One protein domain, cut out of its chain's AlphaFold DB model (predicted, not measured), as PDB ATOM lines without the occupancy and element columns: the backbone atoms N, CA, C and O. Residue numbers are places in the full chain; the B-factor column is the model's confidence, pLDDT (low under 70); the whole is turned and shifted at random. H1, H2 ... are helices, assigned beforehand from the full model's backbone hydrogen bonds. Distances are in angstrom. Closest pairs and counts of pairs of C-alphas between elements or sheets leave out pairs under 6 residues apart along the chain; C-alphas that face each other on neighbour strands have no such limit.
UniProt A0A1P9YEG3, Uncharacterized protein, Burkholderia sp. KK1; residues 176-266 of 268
ATOM      1  N   TRP A 176      35.751 -25.058  -7.864       95.19
ATOM      2  CA  TRP A 176      36.579 -24.084  -8.579       95.19
ATOM      3  C   TRP A 176      36.656 -22.715  -7.915       95.19
ATOM      4  O   TRP A 176      37.586 -21.958  -8.194       95.19
ATOM      5  N   ARG A 177      35.734 -22.375  -7.011       96.00
ATOM      6  CA  ARG A 177      35.723 -21.059  -6.339       96.00
ATOM      7  C   ARG A 177      37.022 -20.778  -5.571       96.00
ATOM      8  O   ARG A 177      37.565 -19.686  -5.766       96.00
ATOM      9  N   PRO A 178      37.595 -21.737  -4.813       96.81
ATOM     10  CA  PRO A 178      38.891 -21.534  -4.178       96.81
ATOM     11  C   PRO A 178      40.020 -21.350  -5.199       96.81
ATOM     12  O   PRO A 178      40.934 -20.568  -4.962       96.81
ATOM     13  N   VAL A 179      39.963 -22.025  -6.354       95.56
ATOM     14  CA  VAL A 179      40.975 -21.902  -7.423       95.56
ATOM     15  C   VAL A 179      40.971 -20.490  -8.013       95.56
ATOM     16  O   VAL A 179      42.028 -19.873  -8.150       95.56
ATOM     17  N   TYR A 180      39.786 -19.935  -8.289       95.25
ATOM     18  CA  TYR A 180      39.639 -18.547  -8.736       95.25
ATOM     19  C   TYR A 180      40.154 -17.546  -7.697       95.25
ATOM     20  O   TYR A 180      40.815 -16.575  -8.069       95.25
ATOM     21  N   LEU A 181      39.910 -17.794  -6.405       96.44
ATOM     22  CA  LEU A 181      40.470 -16.966  -5.338       96.44
ATOM     23  C   LEU A 181      42.003 -17.038  -5.319       96.44
ATOM     24  O   LEU A 181      42.651 -15.994  -5.301       96.44
ATOM     25  N   ARG A 182      42.597 -18.240  -5.377       95.81
ATOM     26  CA  ARG A 182      44.063 -18.403  -5.439       95.81
ATOM     27  C   ARG A 182      44.656 -17.643  -6.622       95.81
ATOM     28  O   ARG A 182      45.625 -16.908  -6.454       95.81
ATOM     29  N   HIS A 183      44.043 -17.760  -7.798       95.50
ATOM     30  CA  HIS A 183      44.474 -17.032  -8.989       95.50
ATOM     31  C   HIS A 183      44.377 -15.504  -8.816       95.50
ATOM     32  O   HIS A 183      45.322 -14.785  -9.140       95.50
ATOM     33  N   ALA A 184      43.278 -14.997  -8.246       95.81
ATOM     34  CA  ALA A 184      43.127 -13.571  -7.950       95.81
ATOM     35  C   ALA A 184      44.178 -13.069  -6.942       95.81
ATOM     36  O   ALA A 184      44.701 -11.967  -7.099       95.81
ATOM     37  N   LEU A 185      44.528 -13.883  -5.942       97.00
ATOM     38  CA  LEU A 185      45.577 -13.568  -4.969       97.00
ATOM     39  C   LEU A 185      46.978 -13.564  -5.596       97.00
ATOM     40  O   LEU A 185      47.775 -12.691  -5.258       97.00
ATOM     41  N   LEU A 186      47.269 -14.467  -6.541       96.38
ATOM     42  CA  LEU A 186      48.517 -14.442  -7.318       96.38
ATOM     43  C   LEU A 186      48.628 -13.163  -8.158       96.38
ATOM     44  O   LEU A 186      49.664 -12.499  -8.141       96.38
ATOM     45  N   LEU A 187      47.550 -12.773  -8.848       96.50
ATOM     46  CA  LEU A 187      47.503 -11.510  -9.592       96.50
ATOM     47  C   LEU A 187      47.673 -10.294  -8.673       96.50
ATOM     48  O   LEU A 187      48.389  -9.358  -9.024       96.50
ATOM     49  N   ALA A 188      47.046 -10.307  -7.495       97.38
ATOM     50  CA  ALA A 188      47.203  -9.252  -6.500       97.38
ATOM     51  C   ALA A 188      48.653  -9.156  -5.996       97.38
ATOM     52  O   ALA A 188      49.189  -8.054  -5.910       97.38
ATOM     53  N   GLY A 189      49.314 -10.289  -5.729       97.81
ATOM     54  CA  GLY A 189      50.729 -10.318  -5.345       97.81
ATOM     55  C   GLY A 189      51.639  -9.751  -6.435       97.81
ATOM     56  O   GLY A 189      52.517  -8.934  -6.153       97.81
ATOM     57  N   LEU A 190      51.376 -10.096  -7.700       97.25
ATOM     58  CA  LEU A 190      52.083  -9.518  -8.845       97.25
ATOM     59  C   LEU A 190      51.865  -7.997  -8.931       97.25
ATOM     60  O   LEU A 190      52.809  -7.238  -9.142       97.25
ATOM     61  N   GLY A 191      50.627  -7.535  -8.745       96.25
ATOM     62  CA  GLY A 191      50.276  -6.114  -8.771       96.25
ATOM     63  C   GLY A 191      50.881  -5.298  -7.629       96.25
ATOM     64  O   GLY A 191      51.199  -4.124  -7.822       96.25
ATOM     65  N   ALA A 192      51.062  -5.922  -6.464       97.00
ATOM     66  CA  ALA A 192      51.718  -5.342  -5.297       97.00
ATOM     67  C   ALA A 192      53.256  -5.332  -5.410       97.00
ATOM     68  O   ALA A 192      53.918  -4.657  -4.623       97.00
ATOM     69  N   GLY A 193      53.826  -6.056  -6.380       97.19
ATOM     70  CA  GLY A 193      55.273  -6.248  -6.509       97.19
ATOM     71  C   GLY A 193      55.856  -7.243  -5.501       97.19
ATOM     72  O   GLY A 193      57.056  -7.215  -5.247       97.19
ATOM     73  N   GLU A 194      55.021  -8.104  -4.916       98.25
ATOM     74  CA  GLU A 194      55.435  -9.145  -3.962       98.25
ATOM     75  C   GLU A 194      56.072 -10.348  -4.657       98.25
ATOM     76  O   GLU A 194      56.926 -11.017  -4.082       98.25
ATOM     77  N   ILE A 195      55.656 -10.610  -5.896       97.44
ATOM     78  CA  ILE A 195      56.212 -11.642  -6.770       97.44
ATOM     79  C   ILE A 195      56.581 -11.021  -8.115       97.44
ATOM     80  O   ILE A 195      55.945 -10.059  -8.565       97.44
ATOM     81  N   SER A 196      57.604 -11.565  -8.773       97.00
ATOM     82  CA  SER A 196      57.946 -11.149 -10.131       97.00
ATOM     83  C   SER A 196      56.976 -11.746 -11.160       97.00
ATOM     84  O   SER A 196      56.213 -12.672 -10.879       97.00
ATOM     85  N   LEU A 197      57.010 -11.228 -12.392       96.00
ATOM     86  CA  LEU A 197      56.243 -11.808 -13.500       96.00
ATOM     87  C   LEU A 197      56.678 -13.249 -13.811       96.00
ATOM     88  O   LEU A 197      55.855 -14.054 -14.249       96.00
ATOM     89  N   ASP A 198      57.955 -13.569 -13.604       95.75
ATOM     90  CA  ASP A 198      58.473 -14.914 -13.842       95.75
ATOM     91  C   ASP A 198      58.009 -15.877 -12.743       95.75
ATOM     92  O   ASP A 198      57.473 -16.931 -13.085       95.75
ATOM     93  N   ASP A 199      58.048 -15.462 -11.471       95.75
ATOM     94  CA  ASP A 199      57.503 -16.249 -10.349       95.75
ATOM     95  C   ASP A 199      55.994 -16.488 -10.514       95.75
ATOM     96  O   ASP A 199      55.497 -17.590 -10.296       95.75
ATOM     97  N   PHE A 200      55.245 -15.471 -10.960       95.06
ATOM     98  CA  PHE A 200      53.819 -15.608 -11.270       95.06
ATOM     99  C   PHE A 200      53.572 -16.675 -12.347       95.06
ATOM    100  O   PHE A 200      52.699 -17.532 -12.205       95.06
ATOM    101  N   ARG A 201      54.350 -16.646 -13.437       94.00
ATOM    102  CA  ARG A 201      54.232 -17.625 -14.528       94.00
ATOM    103  C   ARG A 201      54.630 -19.028 -14.091       94.00
ATOM    104  O   ARG A 201      54.047 -19.987 -14.590       94.00
ATOM    105  N   GLU A 202      55.627 -19.148 -13.224       93.88
ATOM    106  CA  GLU A 202      56.047 -20.418 -12.640       93.88
ATOM    107  C   GLU A 202      54.947 -20.991 -11.742       93.88
ATOM    108  O   GLU A 202      54.472 -22.091 -12.019       93.88
ATOM    109  N   ALA A 203      54.417 -20.200 -10.805       92.81
ATOM    110  CA  ALA A 203      53.315 -20.606  -9.931       92.81
ATOM    111  C   ALA A 203      52.082 -21.094 -10.715       92.81
ATOM    112  O   ALA A 203      51.490 -22.117 -10.371       92.81
ATOM    113  N   ILE A 204      51.717 -20.416 -11.813       91.94
ATOM    114  CA  ILE A 204      50.617 -20.865 -12.686       91.94
ATOM    115  C   ILE A 204      50.939 -22.189 -13.387       91.94
ATOM    116  O   ILE A 204      50.037 -22.990 -13.598       91.94
ATOM    117  N   ARG A 205      52.188 -22.430 -13.805       90.56
ATOM    118  CA  ARG A 205      52.567 -23.685 -14.480       90.56
ATOM    119  C   ARG A 205      52.610 -24.871 -13.522       90.56
ATOM    120  O   ARG A 205      52.338 -25.989 -13.956       90.56
ATOM    121  N   GLU A 206      52.968 -24.635 -12.264       92.06
ATOM    122  CA  GLU A 206      53.043 -25.668 -11.230       92.06
ATOM    123  C   GLU A 206      51.661 -26.044 -10.671       92.06
ATOM    124  O   GLU A 206      51.402 -27.224 -10.418       92.06
ATOM    125  N   ASP A 207      50.744 -25.081 -10.532       90.06
ATOM    126  CA  ASP A 207      49.359 -25.342 -10.123       90.06
ATOM    127  C   ASP A 207      48.498 -25.718 -11.341       90.06
ATOM    128  O   ASP A 207      48.008 -24.872 -12.092       90.06
ATOM    129  N   ARG A 208      48.278 -27.028 -11.518       87.12
ATOM    130  CA  ARG A 208      47.473 -27.583 -12.619       87.12
ATOM    131  C   ARG A 208      46.060 -26.996 -12.691       87.12
ATOM    132  O   ARG A 208      45.527 -26.912 -13.797       87.12
ATOM    133  N   GLU A 209      45.435 -26.651 -11.567       88.56
ATOM    134  CA  GLU A 209      44.075 -26.103 -11.548       88.56
ATOM    135  C   GLU A 209      44.090 -24.638 -11.982       88.56
ATOM    136  O   GLU A 209      43.369 -24.256 -12.903       88.56
ATOM    137  N   VAL A 210      44.975 -23.827 -11.398       86.81
ATOM    138  CA  VAL A 210      45.125 -22.411 -11.771       86.81
ATOM    139  C   VAL A 210      45.564 -22.265 -13.232       86.81
ATOM    140  O   VAL A 210      45.084 -21.373 -13.933       86.81
ATOM    141  N   PHE A 211      46.389 -23.185 -13.744       86.44
ATOM    142  CA  PHE A 211      46.759 -23.242 -15.160       86.44
ATOM    143  C   PHE A 211      45.542 -23.292 -16.098       86.44
ATOM    144  O   PHE A 211      45.581 -22.724 -17.195       86.44
ATOM    145  N   GLN A 212      44.437 -23.925 -15.680       84.00
ATOM    146  CA  GLN A 212      43.222 -24.019 -16.499       84.00
ATOM    147  C   GLN A 212      42.495 -22.682 -16.675       84.00
ATOM    148  O   GLN A 212      41.753 -22.532 -17.644       84.00
ATOM    149  N   ILE A 213      42.764 -21.690 -15.820       82.25
ATOM    150  CA  ILE A 213      42.226 -20.325 -15.947       82.25
ATOM    151  C   ILE A 213      42.951 -19.545 -17.076       82.25
ATOM    152  O   ILE A 213      42.456 -18.532 -17.562       82.25
ATOM    153  N   ARG A 214      44.080 -20.072 -17.592       69.62
ATOM    154  CA  ARG A 214      44.775 -19.658 -18.836       69.62
ATOM    155  C   ARG A 214      45.194 -18.178 -18.929       69.62
ATOM    156  O   ARG A 214      45.214 -17.619 -20.026       69.62
ATOM    157  N   GLN A 215      45.632 -17.553 -17.834       71.69
ATOM    158  CA  GLN A 215      46.133 -16.167 -17.849       71.69
ATOM    159  C   GLN A 215      47.655 -16.065 -17.609       71.69
ATOM    160  O   GLN A 215      48.112 -15.638 -16.558       71.69
ATOM    161  N   LEU A 216      48.471 -16.418 -18.614       76.88
ATOM    162  CA  LEU A 216      49.949 -16.307 -18.542       76.88
ATOM    163  C   LEU A 216      50.506 -14.910 -18.880       76.88
ATOM    164  O   LEU A 216      51.690 -14.628 -18.661       76.88
ATOM    165  N   SER A 217      49.651 -14.048 -19.425       85.19
ATOM    166  CA  SER A 217      49.953 -12.661 -19.777       85.19
ATOM    167  C   SER A 217      48.980 -11.753 -19.024       85.19
ATOM    168  O   SER A 217      47.941 -11.389 -19.576       85.19
ATOM    169  N   PRO A 218      49.249 -11.465 -17.740       89.69
ATOM    170  CA  PRO A 218      48.356 -10.658 -16.925       89.69
ATOM    171  C   PRO A 218      48.375  -9.195 -17.382       89.69
ATOM    172  O   PRO A 218      49.416  -8.659 -17.761       89.69
ATOM    173  N   ASP A 219      47.217  -8.540 -17.316       91.50
ATOM    174  CA  ASP A 219      47.142  -7.086 -17.427       91.50
ATOM    175  C   ASP A 219      47.658  -6.480 -16.113       91.50
ATOM    176  O   ASP A 219      47.121  -6.747 -15.035       91.50
ATOM    177  N   MET A 220      48.717  -5.672 -16.192       92.88
ATOM    178  CA  MET A 220      49.354  -5.096 -15.005       92.88
ATOM    179  C   MET A 220      48.494  -4.042 -14.299       92.88
ATOM    180  O   MET A 220      48.630  -3.870 -13.088       92.88
ATOM    181  N   ASN A 221      47.602  -3.349 -15.008       91.62
ATOM    182  CA  ASN A 221      46.647  -2.439 -14.376       91.62
ATOM    183  C   ASN A 221      45.598  -3.237 -13.603       91.62
ATOM    184  O   ASN A 221      45.285  -2.890 -12.466       91.62
ATOM    185  N   TYR A 222      45.128  -4.349 -14.171       92.69
ATOM    186  CA  TYR A 222      44.225  -5.254 -13.465       92.69
ATOM    187  C   TYR A 222      44.894  -5.908 -12.245       92.69
ATOM    188  O   TYR A 222      44.293  -5.980 -11.174       92.69
ATOM    189  N   ALA A 223      46.163  -6.310 -12.356       95.19
ATOM    190  CA  ALA A 223      46.934  -6.825 -11.226       95.19
ATOM    191  C   ALA A 223      47.039  -5.787 -10.090       95.19
ATOM    192  O   ALA A 223      46.780  -6.105  -8.931       95.19
ATOM    193  N   ARG A 224      47.352  -4.521 -10.412       95.25
ATOM    194  CA  ARG A 224      47.394  -3.414  -9.432       95.25
ATOM    195  C   ARG A 224      46.030  -3.126  -8.809       95.25
ATOM    196  O   ARG A 224      45.954  -2.887  -7.606       95.25
ATOM    197  N   TYR A 225      44.967  -3.168  -9.610       95.44
ATOM    198  CA  TYR A 225      43.592  -3.076  -9.125       95.44
ATOM    199  C   TYR A 225      43.312  -4.168  -8.082       95.44
ATOM    200  O   TYR A 225      42.892  -3.860  -6.967       95.44
ATOM    201  N   LEU A 226      43.628  -5.429  -8.392       96.69
ATOM    202  CA  LEU A 226      43.438  -6.547  -7.465       96.69
ATOM    203  C   LEU A 226      44.304  -6.431  -6.207       96.69
ATOM    204  O   LEU A 226      43.831  -6.774  -5.127       96.69
ATOM    205  N   ALA A 227      45.529  -5.913  -6.316       97.19
ATOM    206  CA  ALA A 227      46.388  -5.645  -5.162       97.19
ATOM    207  C   ALA A 227      45.712  -4.687  -4.171       97.19
ATOM    208  O   ALA A 227      45.571  -4.997  -2.989       97.19
ATOM    209  N   ARG A 228      45.202  -3.556  -4.672       96.31
ATOM    210  CA  ARG A 228      44.490  -2.564  -3.853       96.31
ATOM    211  C   ARG A 228      43.168  -3.084  -3.310       96.31
ATOM    212  O   ARG A 228      42.825  -2.807  -2.163       96.31
ATOM    213  N   LEU A 229      42.448  -3.867  -4.107       96.50
ATOM    214  CA  LEU A 229      41.217  -4.509  -3.670       96.50
ATOM    215  C   LEU A 229      41.490  -5.505  -2.532       96.50
ATOM    216  O   LEU A 229      40.752  -5.533  -1.549       96.50
ATOM    217  N   ARG A 230      42.578  -6.282  -2.624       97.25
ATOM    218  CA  ARG A 230      43.019  -7.226  -1.587       97.25
ATOM    219  C   ARG A 230      43.387  -6.510  -0.289       97.25
ATOM    220  O   ARG A 230      42.939  -6.956   0.763       97.25
ATOM    221  N   ASP A 231      44.120  -5.396  -0.350       96.25
ATOM    222  CA  ASP A 231      44.508  -4.604   0.837       96.25
ATOM    223  C   ASP A 231      43.288  -4.124   1.650       96.25
ATOM    224  O   ASP A 231      43.374  -3.908   2.858       96.25
ATOM    225  N   ARG A 232      42.132  -3.988   0.990       95.25
ATOM    226  CA  ARG A 232      40.855  -3.588   1.595       95.25
ATOM    227  C   ARG A 232      39.902  -4.755   1.873       95.25
ATOM    228  O   ARG A 232      38.737  -4.531   2.192       95.25
ATOM    229  N   GLY A 233      40.365  -5.996   1.727       94.50
ATOM    230  CA  GLY A 233      39.552  -7.195   1.949       94.50
ATOM    231  C   GLY A 233      38.485  -7.453   0.878       94.50
ATOM    232  O   GLY A 233      37.531  -8.178   1.139       94.50
ATOM    233  N   GLY A 234      38.617  -6.867  -0.315       94.88
ATOM    234  CA  GLY A 234      37.669  -7.036  -1.422       94.88
ATOM    235  C   GLY A 234      37.945  -8.237  -2.332       94.88
ATOM    236  O   GLY A 234      37.086  -8.607  -3.128       94.88
ATOM    237  N   VAL A 235      39.124  -8.860  -2.227       96.19
ATOM    238  CA  VAL A 235      39.431 -10.117  -2.927       96.19
ATOM    239  C   VAL A 235      39.008 -11.278  -2.036       96.19
ATOM    240  O   VAL A 235      39.700 -11.633  -1.085       96.19
ATOM    241  N   ILE A 236      37.844 -11.841  -2.339       95.75
ATOM    242  CA  ILE A 236      37.184 -12.880  -1.545       95.75
ATOM    243  C   ILE A 236      36.682 -14.008  -2.442       95.75
ATOM    244  O   ILE A 236      36.462 -13.816  -3.639       95.75
ATOM    245  N   GLU A 237      36.497 -15.193  -1.861       96.69
ATOM    246  CA  GLU A 237      36.002 -16.358  -2.595       96.69
ATOM    247  C   GLU A 237      34.620 -16.083  -3.195       96.69
ATOM    248  O   GLU A 237      33.746 -15.513  -2.536       96.69
ATOM    249  N   ILE A 238      34.416 -16.499  -4.445       95.50
ATOM    250  CA  ILE A 238      33.121 -16.406  -5.123       95.50
ATOM    251  C   ILE A 238      32.093 -17.224  -4.337       95.50
ATOM    252  O   ILE A 238      32.318 -18.389  -4.038       95.50
ATOM    253  N   GLY A 239      30.942 -16.636  -4.033       96.44
ATOM    254  CA  GLY A 239      29.894 -17.297  -3.266       96.44
ATOM    255  C   GLY A 239      28.590 -16.518  -3.317       96.44
ATOM    256  O   GLY A 239      28.441 -15.604  -4.126       96.44
ATOM    257  N   VAL A 240      27.659 -16.891  -2.446       97.94
ATOM    258  CA  VAL A 240      26.402 -16.164  -2.264       97.94
ATOM    259  C   VAL A 240      26.691 -14.773  -1.683       97.94
ATOM    260  O   VAL A 240      27.589 -14.612  -0.849       97.94
ATOM    261  N   ARG A 241      25.969 -13.757  -2.166       98.00
ATOM    262  CA  ARG A 241      26.126 -12.351  -1.765       98.00
ATOM    263  C   ARG A 241      24.769 -11.709  -1.539       98.00
ATOM    264  O   ARG A 241      23.917 -11.759  -2.422       98.00
ATOM    265  N   SER A 242      24.575 -11.097  -0.377       98.19
ATOM    266  CA  SER A 242      23.393 -10.267  -0.130       98.19
ATOM    267  C   SER A 242      23.466  -8.971  -0.947       98.19
ATOM    268  O   SER A 242      24.533  -8.602  -1.445       98.19
ATOM    269  N   ALA A 243      22.357  -8.231  -1.036       97.50
ATOM    270  CA  ALA A 243      22.364  -6.888  -1.628       97.50
ATOM    271  C   ALA A 243      23.410  -5.971  -0.963       97.50
ATOM    272  O   ALA A 243      24.171  -5.295  -1.648       97.50
ATOM    273  N   ALA A 244      23.525  -6.028   0.369       97.62
ATOM    274  CA  ALA A 244      24.498  -5.235   1.118       97.62
ATOM    275  C   ALA A 244      25.956  -5.614   0.800       97.62
ATOM    276  O   ALA A 244      26.835  -4.751   0.821       97.62
ATOM    277  N   ASP A 245      26.228  -6.889   0.503       97.00
ATOM    278  CA  ASP A 245      27.564  -7.321   0.082       97.00
ATOM    279  C   ASP A 245      27.895  -6.829  -1.330       97.00
ATOM    280  O   ASP A 245      29.033  -6.433  -1.579       97.00
ATOM    281  N   LEU A 246      26.911  -6.830  -2.240       96.12
ATOM    282  CA  LEU A 246      27.068  -6.296  -3.596       96.12
ATOM    283  C   LEU A 246      27.333  -4.787  -3.568       96.12
ATOM    284  O   LEU A 246      28.302  -4.340  -4.176       96.12
ATOM    285  N   ASP A 247      26.544  -4.027  -2.806       96.50
ATOM    286  CA  ASP A 247      26.725  -2.579  -2.654       96.50
ATOM    287  C   ASP A 247      28.104  -2.253  -2.071       96.50
ATOM    288  O   ASP A 247      28.808  -1.361  -2.550       96.50
ATOM    289  N   ARG A 248      28.538  -3.014  -1.057       95.50
ATOM    290  CA  ARG A 248      29.875  -2.865  -0.474       95.50
ATOM    291  C   ARG A 248      30.969  -3.159  -1.499       95.50
ATOM    292  O   ARG A 248      31.944  -2.414  -1.559       95.50
ATOM    293  N   ALA A 249      30.824  -4.231  -2.278       94.62
ATOM    294  CA  ALA A 249      31.798  -4.607  -3.298       94.62
ATOM    295  C   ALA A 249      31.883  -3.565  -4.427       94.62
ATOM    296  O   ALA A 249      32.987  -3.227  -4.848       94.62
ATOM    297  N   ASP A 250      30.750  -3.021  -4.876       94.69
ATOM    298  CA  ASP A 250      30.685  -1.978  -5.907       94.69
ATOM    299  C   ASP A 250      31.309  -0.656  -5.436       94.69
ATOM    300  O   ASP A 250      32.145  -0.077  -6.135       94.69
ATOM    301  N   LEU A 251      30.975  -0.203  -4.222       95.25
ATOM    302  CA  LEU A 251      31.591   0.983  -3.619       95.25
ATOM    303  C   LEU A 251      33.109   0.822  -3.518       95.25
ATOM    304  O   LEU A 251      33.862   1.698  -3.948       95.25
ATOM    305  N   LEU A 252      33.551  -0.331  -3.014       95.25
ATOM    306  CA  LEU A 252      34.963  -0.637  -2.873       95.25
ATOM    307  C   LEU A 252      35.685  -0.668  -4.229       95.25
ATOM    308  O   LEU A 252      36.764  -0.093  -4.368       95.25
ATOM    309  N   ALA A 253      35.083  -1.297  -5.241       93.25
ATOM    310  CA  ALA A 253      35.635  -1.346  -6.591       93.25
ATOM    311  C   ALA A 253      35.782   0.060  -7.192       93.25
ATOM    312  O   ALA A 253      36.838   0.387  -7.734       93.25
ATOM    313  N   LYS A 254      34.765   0.920  -7.046       93.62
ATOM    314  CA  LYS A 254      34.790   2.312  -7.525       93.62
ATOM    315  C   LYS A 254      35.879   3.142  -6.853       93.62
ATOM    316  O   LYS A 254      36.552   3.916  -7.530       93.62
ATOM    317  N   GLU A 255      36.058   2.994  -5.543       93.44
ATOM    318  CA  GLU A 255      37.141   3.661  -4.812       93.44
ATOM    319  C   GLU A 255      38.512   3.212  -5.317       93.44
ATOM    320  O   GLU A 255      39.347   4.049  -5.650       93.44
ATOM    321  N   VAL A 256      38.722   1.900  -5.450       93.56
ATOM    322  CA  VAL A 256      39.997   1.356  -5.922       93.56
ATOM    323  C   VAL A 256      40.286   1.789  -7.360       93.56
ATOM    324  O   VAL A 256      41.403   2.213  -7.643       93.56
ATOM    325  N   ILE A 257      39.301   1.747  -8.265       91.12
ATOM    326  CA  ILE A 257      39.456   2.198  -9.660       91.12
ATOM    327  C   ILE A 257      39.949   3.648  -9.715       91.12
ATOM    328  O   ILE A 257      40.893   3.930 -10.449       91.12
ATOM    329  N   ARG A 258      39.375   4.548  -8.905       87.75
ATOM    330  CA  ARG A 258      39.812   5.955  -8.836       87.75
ATOM    331  C   ARG A 258      41.261   6.115  -8.375       87.75
ATOM    332  O   ARG A 258      41.888   7.109  -8.713       87.75
ATOM    333  N   GLU A 259      41.783   5.165  -7.607       86.38
ATOM    334  CA  GLU A 259      43.160   5.196  -7.099       86.38
ATOM    335  C   GLU A 259      44.177   4.614  -8.077       86.38
ATOM    336  O   GLU A 259      45.321   5.065  -8.111       86.38
ATOM    337  N   VAL A 260      43.791   3.587  -8.843       84.69
ATOM    338  CA  VAL A 260      44.710   2.895  -9.758       84.69
ATOM    339  C   VAL A 260      44.641   3.384 -11.202       84.69
ATOM    340  O   VAL A 260      45.592   3.147 -11.948       84.69
ATOM    341  N   MET A 261      43.554   4.041 -11.619       78.06
ATOM    342  CA  MET A 261      43.434   4.559 -12.982       78.06
ATOM    343  C   MET A 261      44.019   5.976 -13.105       78.06
ATOM    344  O   MET A 261      43.755   6.820 -12.250       78.06
ATOM    345  N   PRO A 262      44.800   6.267 -14.165       63.44
ATOM    346  CA  PRO A 262      45.282   7.619 -14.454       63.44
ATOM    347  C   PRO A 262      44.126   8.621 -14.606       63.44
ATOM    348  O   PRO A 262      43.068   8.259 -15.122       63.44
ATOM    349  N   GLU A 263      44.349   9.888 -14.233       58.91
ATOM    350  CA  GLU A 263      43.345  10.974 -14.272       58.91
ATOM    351  C   GLU A 263      42.625  11.121 -15.628       58.91
ATOM    352  O   GLU A 263      41.471  11.539 -15.670       58.91
ATOM    353  N   GLU A 264      43.258  10.703 -16.729       51.34
ATOM    354  CA  GLU A 264      42.691  10.719 -18.087       51.34
ATOM    355  C   GLU A 264      41.425   9.851 -18.250       51.34
ATOM    356  O   GLU A 264      40.644  10.084 -19.171       51.34
ATOM    357  N   PHE A 265      41.177   8.896 -17.345       53.47
ATOM    358  CA  PHE A 265      39.978   8.044 -17.341       53.47
ATOM    359  C   PHE A 265      38.940   8.426 -16.275       53.47
ATOM    360  O   PHE A 265      37.841   7.882 -16.281       53.47
ATOM    361  N   ALA A 266      39.251   9.359 -15.368       48.66
ATOM    362  CA  ALA A 266      38.353   9.750 -14.275       48.66
ATOM    363  C   ALA A 266      37.257  10.755 -14.696       48.66
ATOM    364  O   ALA A 266      36.379  11.072 -13.894       48.66
TER     365      ALA A 266
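What this domain is: This is residues 176 to 266 of the 268 residues of an uncharacterized protein of Burkholderia sp. KK1 (UniProt A0A1P9YEG3). The longest helix, H5, makes one side of a flat, all-helix domain; H4 packs on its later part and joins it to H1, which H4 crosses about perpendicular. On the other side of H1, H2 folds back beside it as a helical hairpin, and the short H3 packs on H1 after it. The long link between H4 and H5 arches over the gap between H1 and H5, and residues 242 to 247, of which 243 to 247 belong to H5, stick out free. The printed part has 91 residues with five named helices, in the order H1, H2, H3, H4, H5, and no named strand. It is compact, with a radius of gyration of the C-alphas of 13.8 A and spans of 36 by 34 by 18 A.

Where its parts are: H5 runs from residue 243 to 260, 25.7 A from first to last C-alpha, and ends with C-alpha 260 at (44.710, 2.895, -9.758). H4 is residues 220 to 231, 16.6 A long. H1 is residues 176 to 192, 24.3 A long, and begins with C-alpha 176 at (36.579, -24.084, -8.579). H2 is residues 197 to 206, 14.4 A long, with C-alpha 197 at (56.243, -11.808, -13.500). H3 is the four residues 208 to 211.

How they stand to each other: H5 touches H4 with residues 252 to 260 alone, at a steep tilt of 53 degrees, opposite ways; their closest C-alphas are those of Tyr 225 and Val 260, 6.1 A apart. H4 touches H1, about perpendicular at 76 degrees, with 31 pairs of C-alphas within 8 A. The closest C-alphas of these two are those of Ala 188 and Ala 227, 3.9 A apart. H1 is the hub, touching three other helices. It makes a hairpin with H2, at a shallow tilt of 19 degrees, opposite ways, and touches it with residues 186 to 190 alone; the closest C-alphas are those of Leu 190 and Leu 197, 6.6 A apart. H1 touches H3 with residues 179 to 183 alone, the closest C-alphas being those of Val 179 and Val 210, 6.0 A apart. H2 and H3 touch only at the corner, and only just, with 3 pairs of C-alphas within 8 A; the closest are those of Ile 204 and Phe 211, 5.2 A apart. H5 is apart from H1, H2 and H3. In H1, H2, H4 and H5 every O i to N i+4 pair is within hydrogen-bond range; H3 is too short for such a pair.

The domain as a whole: The two C-alphas farthest apart are those of Arg 208 and Glu 264, at 39.0 A. The printed part has no cut. The link from H4 to H5, with 11 residues, is long; that from H3 to H4, with 8, is short, and the other two are tight. The mean pLDDT of the printed part is 91.2, with residue 214 and residues 262 to 266 under 70.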